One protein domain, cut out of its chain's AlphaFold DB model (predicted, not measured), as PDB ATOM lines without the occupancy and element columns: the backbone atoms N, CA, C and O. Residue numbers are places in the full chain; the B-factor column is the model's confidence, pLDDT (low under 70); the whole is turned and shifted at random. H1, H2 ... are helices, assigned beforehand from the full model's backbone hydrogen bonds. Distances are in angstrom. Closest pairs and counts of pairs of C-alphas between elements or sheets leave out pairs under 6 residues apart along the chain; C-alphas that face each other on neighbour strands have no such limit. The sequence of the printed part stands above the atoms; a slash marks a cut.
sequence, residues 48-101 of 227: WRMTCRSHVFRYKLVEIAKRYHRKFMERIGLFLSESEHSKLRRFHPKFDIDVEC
ATOM      1  N   TRP A  48    -125.265 -34.031 -69.252       92.69
ATOM      2  CA  TRP A  48    -125.846 -34.624 -68.041       92.69
ATOM      3  C   TRP A  48    -127.241 -35.219 -68.293       92.69
ATOM      4  O   TRP A  48    -127.543 -36.299 -67.787       92.69
ATOM      5  N   ARG A  49    -128.071 -34.582 -69.136       93.81
ATOM      6  CA  ARG A  49    -129.391 -35.108 -69.529       93.81
ATOM      7  C   ARG A  49    -129.250 -36.403 -70.322       93.81
ATOM      8  O   ARG A  49    -130.043 -37.317 -70.109       93.81
ATOM      9  N   MET A  50    -128.241 -36.511 -71.188       95.94
ATOM     10  CA  MET A  50    -127.922 -37.758 -71.893       95.94
ATOM     11  C   MET A  50    -127.533 -38.876 -70.925       95.94
ATOM     12  O   MET A  50    -128.099 -39.967 -71.005       95.94
ATOM     13  N   THR A  51    -126.660 -38.598 -69.954       97.25
ATOM     14  CA  THR A  51    -126.290 -39.565 -68.907       97.25
ATOM     15  C   THR A  51    -127.507 -40.009 -68.087       97.25
ATOM     16  O   THR A  51    -127.727 -41.209 -67.919       97.25
ATOM     17  N   CYS A  52    -128.357 -39.077 -67.643       96.88
ATOM     18  CA  CYS A  52    -129.594 -39.402 -66.926       96.88
ATOM     19  C   CYS A  52    -130.543 -40.270 -67.768       96.88
ATOM     20  O   CYS A  52    -131.034 -41.285 -67.276       96.88
ATOM     21  N   ARG A  53    -130.771 -39.925 -69.044       96.88
ATOM     22  CA  ARG A  53    -131.622 -40.716 -69.955       96.88
ATOM     23  C   ARG A  53    -131.054 -42.116 -70.199       96.88
ATOM     24  O   ARG A  53    -131.819 -43.075 -70.182       96.88
ATOM     25  N   SER A  54    -129.736 -42.245 -70.351       97.62
ATOM     26  CA  SER A  54    -129.048 -43.537 -70.482       97.62
ATOM     27  C   SER A  54    -129.216 -44.409 -69.230       97.62
ATOM     28  O   SER A  54    -129.572 -45.584 -69.333       97.62
ATOM     29  N   HIS A  55    -129.071 -43.832 -68.031       97.94
ATOM     30  CA  HIS A  55    -129.330 -44.545 -66.775       97.94
ATOM     31  C   HIS A  55    -130.789 -45.000 -66.638       97.94
ATOM     32  O   HIS A  55    -131.023 -46.145 -66.252       97.94
ATOM     33  N   VAL A  56    -131.763 -44.155 -66.997       98.06
ATOM     34  CA  VAL A  56    -133.190 -44.528 -67.001       98.06
ATOM     35  C   VAL A  56    -133.464 -45.656 -68.001       98.06
ATOM     36  O   VAL A  56    -134.126 -46.630 -67.651       98.06
ATOM     37  N   PHE A  57    -132.912 -45.577 -69.214       98.06
ATOM     38  CA  PHE A  57    -133.060 -46.625 -70.226       98.06
ATOM     39  C   PHE A  57    -132.461 -47.961 -69.757       98.06
ATOM     40  O   PHE A  57    -133.141 -48.985 -69.777       98.06
ATOM     41  N   ARG A  58    -131.231 -47.948 -69.223       97.00
ATOM     42  CA  ARG A  58    -130.587 -49.139 -68.645       97.00
ATOM     43  C   ARG A  58    -131.386 -49.721 -67.476       97.00
ATOM     44  O   ARG A  58    -131.512 -50.938 -67.383       97.00
ATOM     45  N   TYR A  59    -131.938 -48.876 -66.604       95.69
ATOM     46  CA  TYR A  59    -132.822 -49.312 -65.521       95.69
ATOM     47  C   TYR A  59    -134.058 -50.040 -66.070       95.69
ATOM     48  O   TYR A  59    -134.359 -51.141 -65.614       95.69
ATOM     49  N   LYS A  60    -134.716 -49.489 -67.101       96.62
ATOM     50  CA  LYS A  60    -135.877 -50.120 -67.748       96.62
ATOM     51  C   LYS A  60    -135.542 -51.449 -68.433       96.62
ATOM     52  O   LYS A  60    -136.318 -52.391 -68.307       96.62
ATOM     53  N   LEU A  61    -134.372 -51.584 -69.061       95.44
ATOM     54  CA  LEU A  61    -133.910 -52.876 -69.589       95.44
ATOM     55  C   LEU A  61    -133.692 -53.920 -68.479       95.44
ATOM     56  O   LEU A  61    -134.125 -55.063 -68.611       95.44
ATOM     57  N   VAL A  62    -133.085 -53.533 -67.351       94.50
ATOM     58  CA  VAL A  62    -132.909 -54.432 -66.194       94.50
ATOM     59  C   VAL A  62    -134.253 -54.803 -65.556       94.50
ATOM     60  O   VAL A  62    -134.420 -55.937 -65.116       94.50
ATOM     61  N   GLU A  63    -135.227 -53.892 -65.533       94.00
ATOM     62  CA  GLU A  63    -136.600 -54.153 -65.081       94.00
ATOM     63  C   GLU A  63    -137.319 -55.169 -65.991       94.00
ATOM     64  O   GLU A  63    -137.982 -56.080 -65.494       94.00
ATOM     65  N   ILE A  64    -137.123 -55.091 -67.316       94.56
ATOM     66  CA  ILE A  64    -137.597 -56.106 -68.273       94.56
ATOM     67  C   ILE A  64    -136.948 -57.466 -67.978       94.56
ATOM     68  O   ILE A  64    -137.671 -58.430 -67.729       94.56
ATOM     69  N   ALA A  65    -135.614 -57.539 -67.924       94.88
ATOM     70  CA  ALA A  65    -134.886 -58.786 -67.659       94.88
ATOM     71  C   ALA A  65    -135.257 -59.406 -66.299       94.88
ATOM     72  O   ALA A  65    -135.414 -60.620 -66.187       94.88
ATOM     73  N   LYS A  66    -135.502 -58.580 -65.269       93.88
ATOM     74  CA  LYS A  66    -136.020 -59.029 -63.968       93.88
ATOM     75  C   LYS A  66    -137.372 -59.745 -64.088       93.88
ATOM     76  O   LYS A  66    -137.583 -60.727 -63.384       93.88
ATOM     77  N   ARG A  67    -138.281 -59.320 -64.970       93.06
ATOM     78  CA  ARG A  67    -139.573 -60.013 -65.157       93.06
ATOM     79  C   ARG A  67    -139.397 -61.417 -65.747       93.06
ATOM     80  O   ARG A  67    -140.024 -62.345 -65.244       93.06
ATOM     81  N   TYR A  68    -138.511 -61.596 -66.728       95.25
ATOM     82  CA  TYR A  68    -138.174 -62.927 -67.260       95.25
ATOM     83  C   TYR A  68    -137.425 -63.785 -66.234       95.25
ATOM     84  O   TYR A  68    -137.783 -64.939 -66.020       95.25
ATOM     85  N   HIS A  69    -136.476 -63.199 -65.500       95.38
ATOM     86  CA  HIS A  69    -135.770 -63.874 -64.411       95.38
ATOM     87  C   HIS A  69    -136.712 -64.391 -63.309       95.38
ATOM     88  O   HIS A  69    -136.492 -65.477 -62.782       95.38
ATOM     89  N   ARG A  70    -137.791 -63.664 -62.986       93.19
ATOM     90  CA  ARG A  70    -138.813 -64.145 -62.043       93.19
ATOM     91  C   ARG A  70    -139.489 -65.425 -62.553       93.19
ATOM     92  O   ARG A  70    -139.482 -66.421 -61.836       93.19
ATOM     93  N   LYS A  71    -139.975 -65.423 -63.803       93.56
ATOM     94  CA  LYS A  71    -140.573 -66.606 -64.458       93.56
ATOM     95  C   LYS A  71    -139.592 -67.789 -64.500       93.56
ATOM     96  O   LYS A  71    -139.972 -68.927 -64.238       93.56
ATOM     97  N   PHE A  72    -138.316 -67.521 -64.794       95.06
ATOM     98  CA  PHE A  72    -137.241 -68.514 -64.745       95.06
ATOM     99  C   PHE A  72    -137.092 -69.125 -63.344       95.06
ATOM    100  O   PHE A  72    -137.017 -70.344 -63.216       95.06
ATOM    101  N   MET A  73    -137.068 -68.292 -62.296       93.81
ATOM    102  CA  MET A  73    -136.932 -68.749 -60.911       93.81
ATOM    103  C   MET A  73    -138.123 -69.606 -60.464       93.81
ATOM    104  O   MET A  73    -137.915 -70.682 -59.907       93.81
ATOM    105  N   GLU A  74    -139.346 -69.196 -60.801       92.88
ATOM    106  CA  GLU A  74    -140.568 -69.983 -60.585       92.88
ATOM    107  C   GLU A  74    -140.493 -71.344 -61.304       92.88
ATOM    108  O   GLU A  74    -140.770 -72.378 -60.697       92.88
ATOM    109  N   ARG A  75    -140.012 -71.380 -62.557       93.06
ATOM    110  CA  ARG A  75    -139.827 -72.621 -63.334       93.06
ATOM    111  C   ARG A  75    -138.793 -73.583 -62.738       93.06
ATOM    112  O   ARG A  75    -138.930 -74.790 -62.919       93.06
ATOM    113  N   ILE A  76    -137.770 -73.088 -62.036       93.00
ATOM    114  CA  ILE A  76    -136.804 -73.934 -61.305       93.00
ATOM    115  C   ILE A  76    -137.211 -74.204 -59.844       93.00
ATOM    116  O   ILE A  76    -136.416 -74.760 -59.089       93.00
ATOM    117  N   GLY A  77    -138.428 -73.822 -59.438       90.69
ATOM    118  CA  GLY A  77    -138.966 -74.061 -58.095       90.69
ATOM    119  C   GLY A  77    -138.421 -73.136 -57.000       90.69
ATOM    120  O   GLY A  77    -138.584 -73.435 -55.818       90.69
ATOM    121  N   LEU A  78    -137.769 -72.025 -57.360       89.06
ATOM    122  CA  LEU A  78    -137.256 -71.036 -56.411       89.06
ATOM    123  C   LEU A  78    -138.191 -69.826 -56.328       89.06
ATOM    124  O   LEU A  78    -138.165 -68.936 -57.174       89.06
ATOM    125  N   PHE A  79    -138.979 -69.758 -55.259       86.44
ATOM    126  CA  PHE A  79    -139.882 -68.640 -54.998       86.44
ATOM    127  C   PHE A  79    -139.190 -67.578 -54.133       86.44
ATOM    128  O   PHE A  79    -138.744 -67.864 -53.025       86.44
ATOM    129  N   LEU A  80    -139.106 -66.344 -54.640       83.62
ATOM    130  CA  LEU A  80    -138.632 -65.167 -53.902       83.62
ATOM    131  C   LEU A  80    -139.797 -64.215 -53.640       83.62
ATOM    132  O   LEU A  80    -140.630 -64.008 -54.527       83.62
ATOM    133  N   SER A  81    -139.810 -63.544 -52.483       86.56
ATOM    134  CA  SER A  81    -140.748 -62.438 -52.292       86.56
ATOM    135  C   SER A  81    -140.453 -61.310 -53.287       86.56
ATOM    136  O   SER A  81    -139.318 -61.095 -53.730       86.56
ATOM    137  N   GLU A  82    -141.477 -60.531 -53.633       85.94
ATOM    138  CA  GLU A  82    -141.312 -59.385 -54.527       85.94
ATOM    139  C   GLU A  82    -140.281 -58.370 -54.005       85.94
ATOM    140  O   GLU A  82    -139.517 -57.800 -54.792       85.94
ATOM    141  N   SER A  83    -140.193 -58.207 -52.682       88.19
ATOM    142  CA  SER A  83    -139.247 -57.290 -52.043       88.19
ATOM    143  C   SER A  83    -137.783 -57.733 -52.195       88.19
ATOM    144  O   SER A  83    -136.905 -56.893 -52.409       88.19
ATOM    145  N   GLU A  84    -137.510 -59.039 -52.138       87.44
ATOM    146  CA  GLU A  84    -136.168 -59.615 -52.291       87.44
ATOM    147  C   GLU A  84    -135.738 -59.593 -53.757       87.44
ATOM    148  O   GLU A  84    -134.650 -59.115 -54.088       87.44
ATOM    149  N   HIS A  85    -136.634 -60.013 -54.652       88.12
ATOM    150  CA  HIS A  85    -136.400 -59.998 -56.093       88.12
ATOM    151  C   HIS A  85    -136.132 -58.569 -56.618       88.12
ATOM    152  O   HIS A  85    -135.244 -58.336 -57.448       88.12
ATOM    153  N   SER A  86    -136.831 -57.567 -56.079       86.81
ATOM    154  CA  SER A  86    -136.585 -56.154 -56.401       86.81
ATOM    155  C   SER A  86    -135.180 -55.695 -55.990       86.81
ATOM    156  O   SER A  86    -134.506 -55.017 -56.769       86.81
ATOM    157  N   LYS A  87    -134.687 -56.136 -54.824       89.69
ATOM    158  CA  LYS A  87    -133.346 -55.819 -54.287       89.69
ATOM    159  C   LYS A  87    -132.205 -56.625 -54.928       89.69
ATOM    160  O   LYS A  87    -131.035 -56.331 -54.677       89.69
ATOM    161  N   LEU A  88    -132.518 -57.611 -55.770       88.31
ATOM    162  CA  LEU A  88    -131.539 -58.494 -56.403       88.31
ATOM    163  C   LEU A  88    -130.488 -57.708 -57.218       88.31
ATOM    164  O   LEU A  88    -130.842 -56.911 -58.093       88.31
ATOM    165  N   ARG A  89    -129.197 -57.952 -56.928       90.44
ATOM    166  CA  ARG A  89    -128.035 -57.278 -57.555       90.44
ATOM    167  C   ARG A  89    -127.376 -58.074 -58.691       90.44
ATOM    168  O   ARG A  89    -126.574 -57.503 -59.424       90.44
ATOM    169  N   ARG A  90    -127.658 -59.376 -58.808       92.94
ATOM    170  CA  ARG A  90    -127.111 -60.311 -59.812       92.94
ATOM    171  C   ARG A  90    -128.173 -61.358 -60.150       92.94
ATOM    172  O   ARG A  90    -128.882 -61.781 -59.243       92.94
ATOM    173  N   PHE A  91    -128.264 -61.775 -61.408       94.31
ATOM    174  CA  PHE A  91    -129.146 -62.872 -61.816       94.31
ATOM    175  C   PHE A  91    -128.581 -64.242 -61.409       94.31
ATOM    176  O   PHE A  91    -127.393 -64.370 -61.101       94.31
ATOM    177  N   HIS A  92    -129.443 -65.257 -61.393       93.88
ATOM    178  CA  HIS A  92    -129.073 -66.649 -61.145       93.88
ATOM    179  C   HIS A  92    -128.070 -67.152 -62.209       93.88
ATOM    180  O   HIS A  92    -128.263 -66.869 -63.388       93.88
ATOM    181  N   PRO A  93    -127.025 -67.931 -61.864       94.69
ATOM    182  CA  PRO A  93    -125.952 -68.292 -62.806       94.69
ATOM    183  C   PRO A  93    -126.386 -69.179 -63.983       94.69
ATOM    184  O   PRO A  93    -125.655 -69.275 -64.959       94.69
ATOM    185  N   LYS A  94    -127.552 -69.834 -63.896       95.06
ATOM    186  CA  LYS A  94    -128.159 -70.597 -65.006       95.06
ATOM    187  C   LYS A  94    -129.206 -69.805 -65.810       95.06
ATOM    188  O   LYS A  94    -129.870 -70.397 -66.649       95.06
ATOM    189  N   PHE A  95    -129.423 -68.526 -65.499       95.81
ATOM    190  CA  PHE A  95    -130.315 -67.661 -66.271       95.81
ATOM    191  C   PHE A  95    -129.528 -67.052 -67.429       95.81
ATOM    192  O   PHE A  95    -128.694 -66.171 -67.212       95.81
ATOM    193  N   ASP A  96    -129.788 -67.541 -68.637       94.62
ATOM    194  CA  ASP A  96    -129.228 -66.988 -69.864       94.62
ATOM    195  C   ASP A  96    -130.175 -65.919 -70.425       94.62
ATOM    196  O   ASP A  96    -131.359 -66.170 -70.639       94.62
ATOM    197  N   ILE A  97    -129.661 -64.707 -70.634       93.00
ATOM    198  CA  ILE A  97    -130.470 -63.568 -71.077       93.00
ATOM    199  C   ILE A  97    -130.958 -63.789 -72.511       93.00
ATOM    200  O   ILE A  97    -132.116 -63.491 -72.792       93.00
ATOM    201  N   ASP A  98    -130.113 -64.343 -73.380       92.69
ATOM    202  CA  ASP A  98    -130.391 -64.445 -74.818       92.69
ATOM    203  C   ASP A  98    -131.363 -65.592 -75.152       92.69
ATOM    204  O   ASP A  98    -131.970 -65.603 -76.222       92.69
ATOM    205  N   VAL A  99    -131.543 -66.539 -74.222       94.19
ATOM    206  CA  VAL A  99    -132.470 -67.679 -74.346       94.19
ATOM    207  C   VAL A  99    -133.781 -67.440 -73.587       94.19
ATOM    208  O   VAL A  99    -134.842 -67.847 -74.053       94.19
ATOM    209  N   GLU A 100    -133.732 -66.797 -72.415       94.00
ATOM    210  CA  GLU A 100    -134.896 -66.654 -71.525       94.00
ATOM    211  C   GLU A 100    -135.666 -65.335 -71.713       94.00
ATOM    212  O   GLU A 100    -136.811 -65.229 -71.265       94.00
ATOM    213  N   CYS A 101    -135.061 -64.311 -72.330       95.38
ATOM    214  CA  CYS A 101    -135.743 -63.049 -72.625       95.38
ATOM    215  C   CYS A 101    -136.267 -63.029 -74.066       95.38
ATOM    216  O   CYS A 101    -135.510 -63.146 -75.025       95.38
TER     217      CYS A 101
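Overview. This is residues 48 to 101 of the 227 residues of an uncharacterized protein of Oesophagostomum dentatum (UniProt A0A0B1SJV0). One long helix, H1, makes the length; its residues 48 to 62 stick out free, while the chain after it folds back and wraps partly round its other half, with H2 on one side and the short H3 on the opposite side. The printed part has 54 residues, with three named helices in the order H1, H2, H3 and no named strand: all helix. It is loose, with a radius of gyration of the C-alphas of 12.9 A, and elongated, spanning 43 by 25 by 15 A.

Along the chain. H1, residues 48 to 75, runs 40.8 A from C-alpha 48 at (-125.846, -34.624, -68.041) to C-alpha 75 at (-139.827, -72.621, -63.334). H2 is residues 82 to 87, 8.7 A; H3 is residues 97 to 100, 5.4 A, ending at C-alpha 100 at (-134.896, -66.654, -71.525).

Arrangement. H1 touches H3 with residues 65 to 72 alone; their closest C-alphas, of Tyr 68 and Glu 100, are 6.5 A apart. H1 and H2 are close but not clearly touching, at a steep tilt of 47 degrees, opposite ways; their closest C-alphas, of Arg 70 and His 85, are 7.6 A apart. H2 and H3 are apart. Every O i to N i+4 pair is within hydrogen-bond range in H1 and H2; H3 is too short for one.

Size, cuts and confidence. The farthest C-alphas, of Trp 48 and Gly 77, are 42.7 A apart. The printed part has no cut, both links are short, and no printed residue is under 70 in pLDDT.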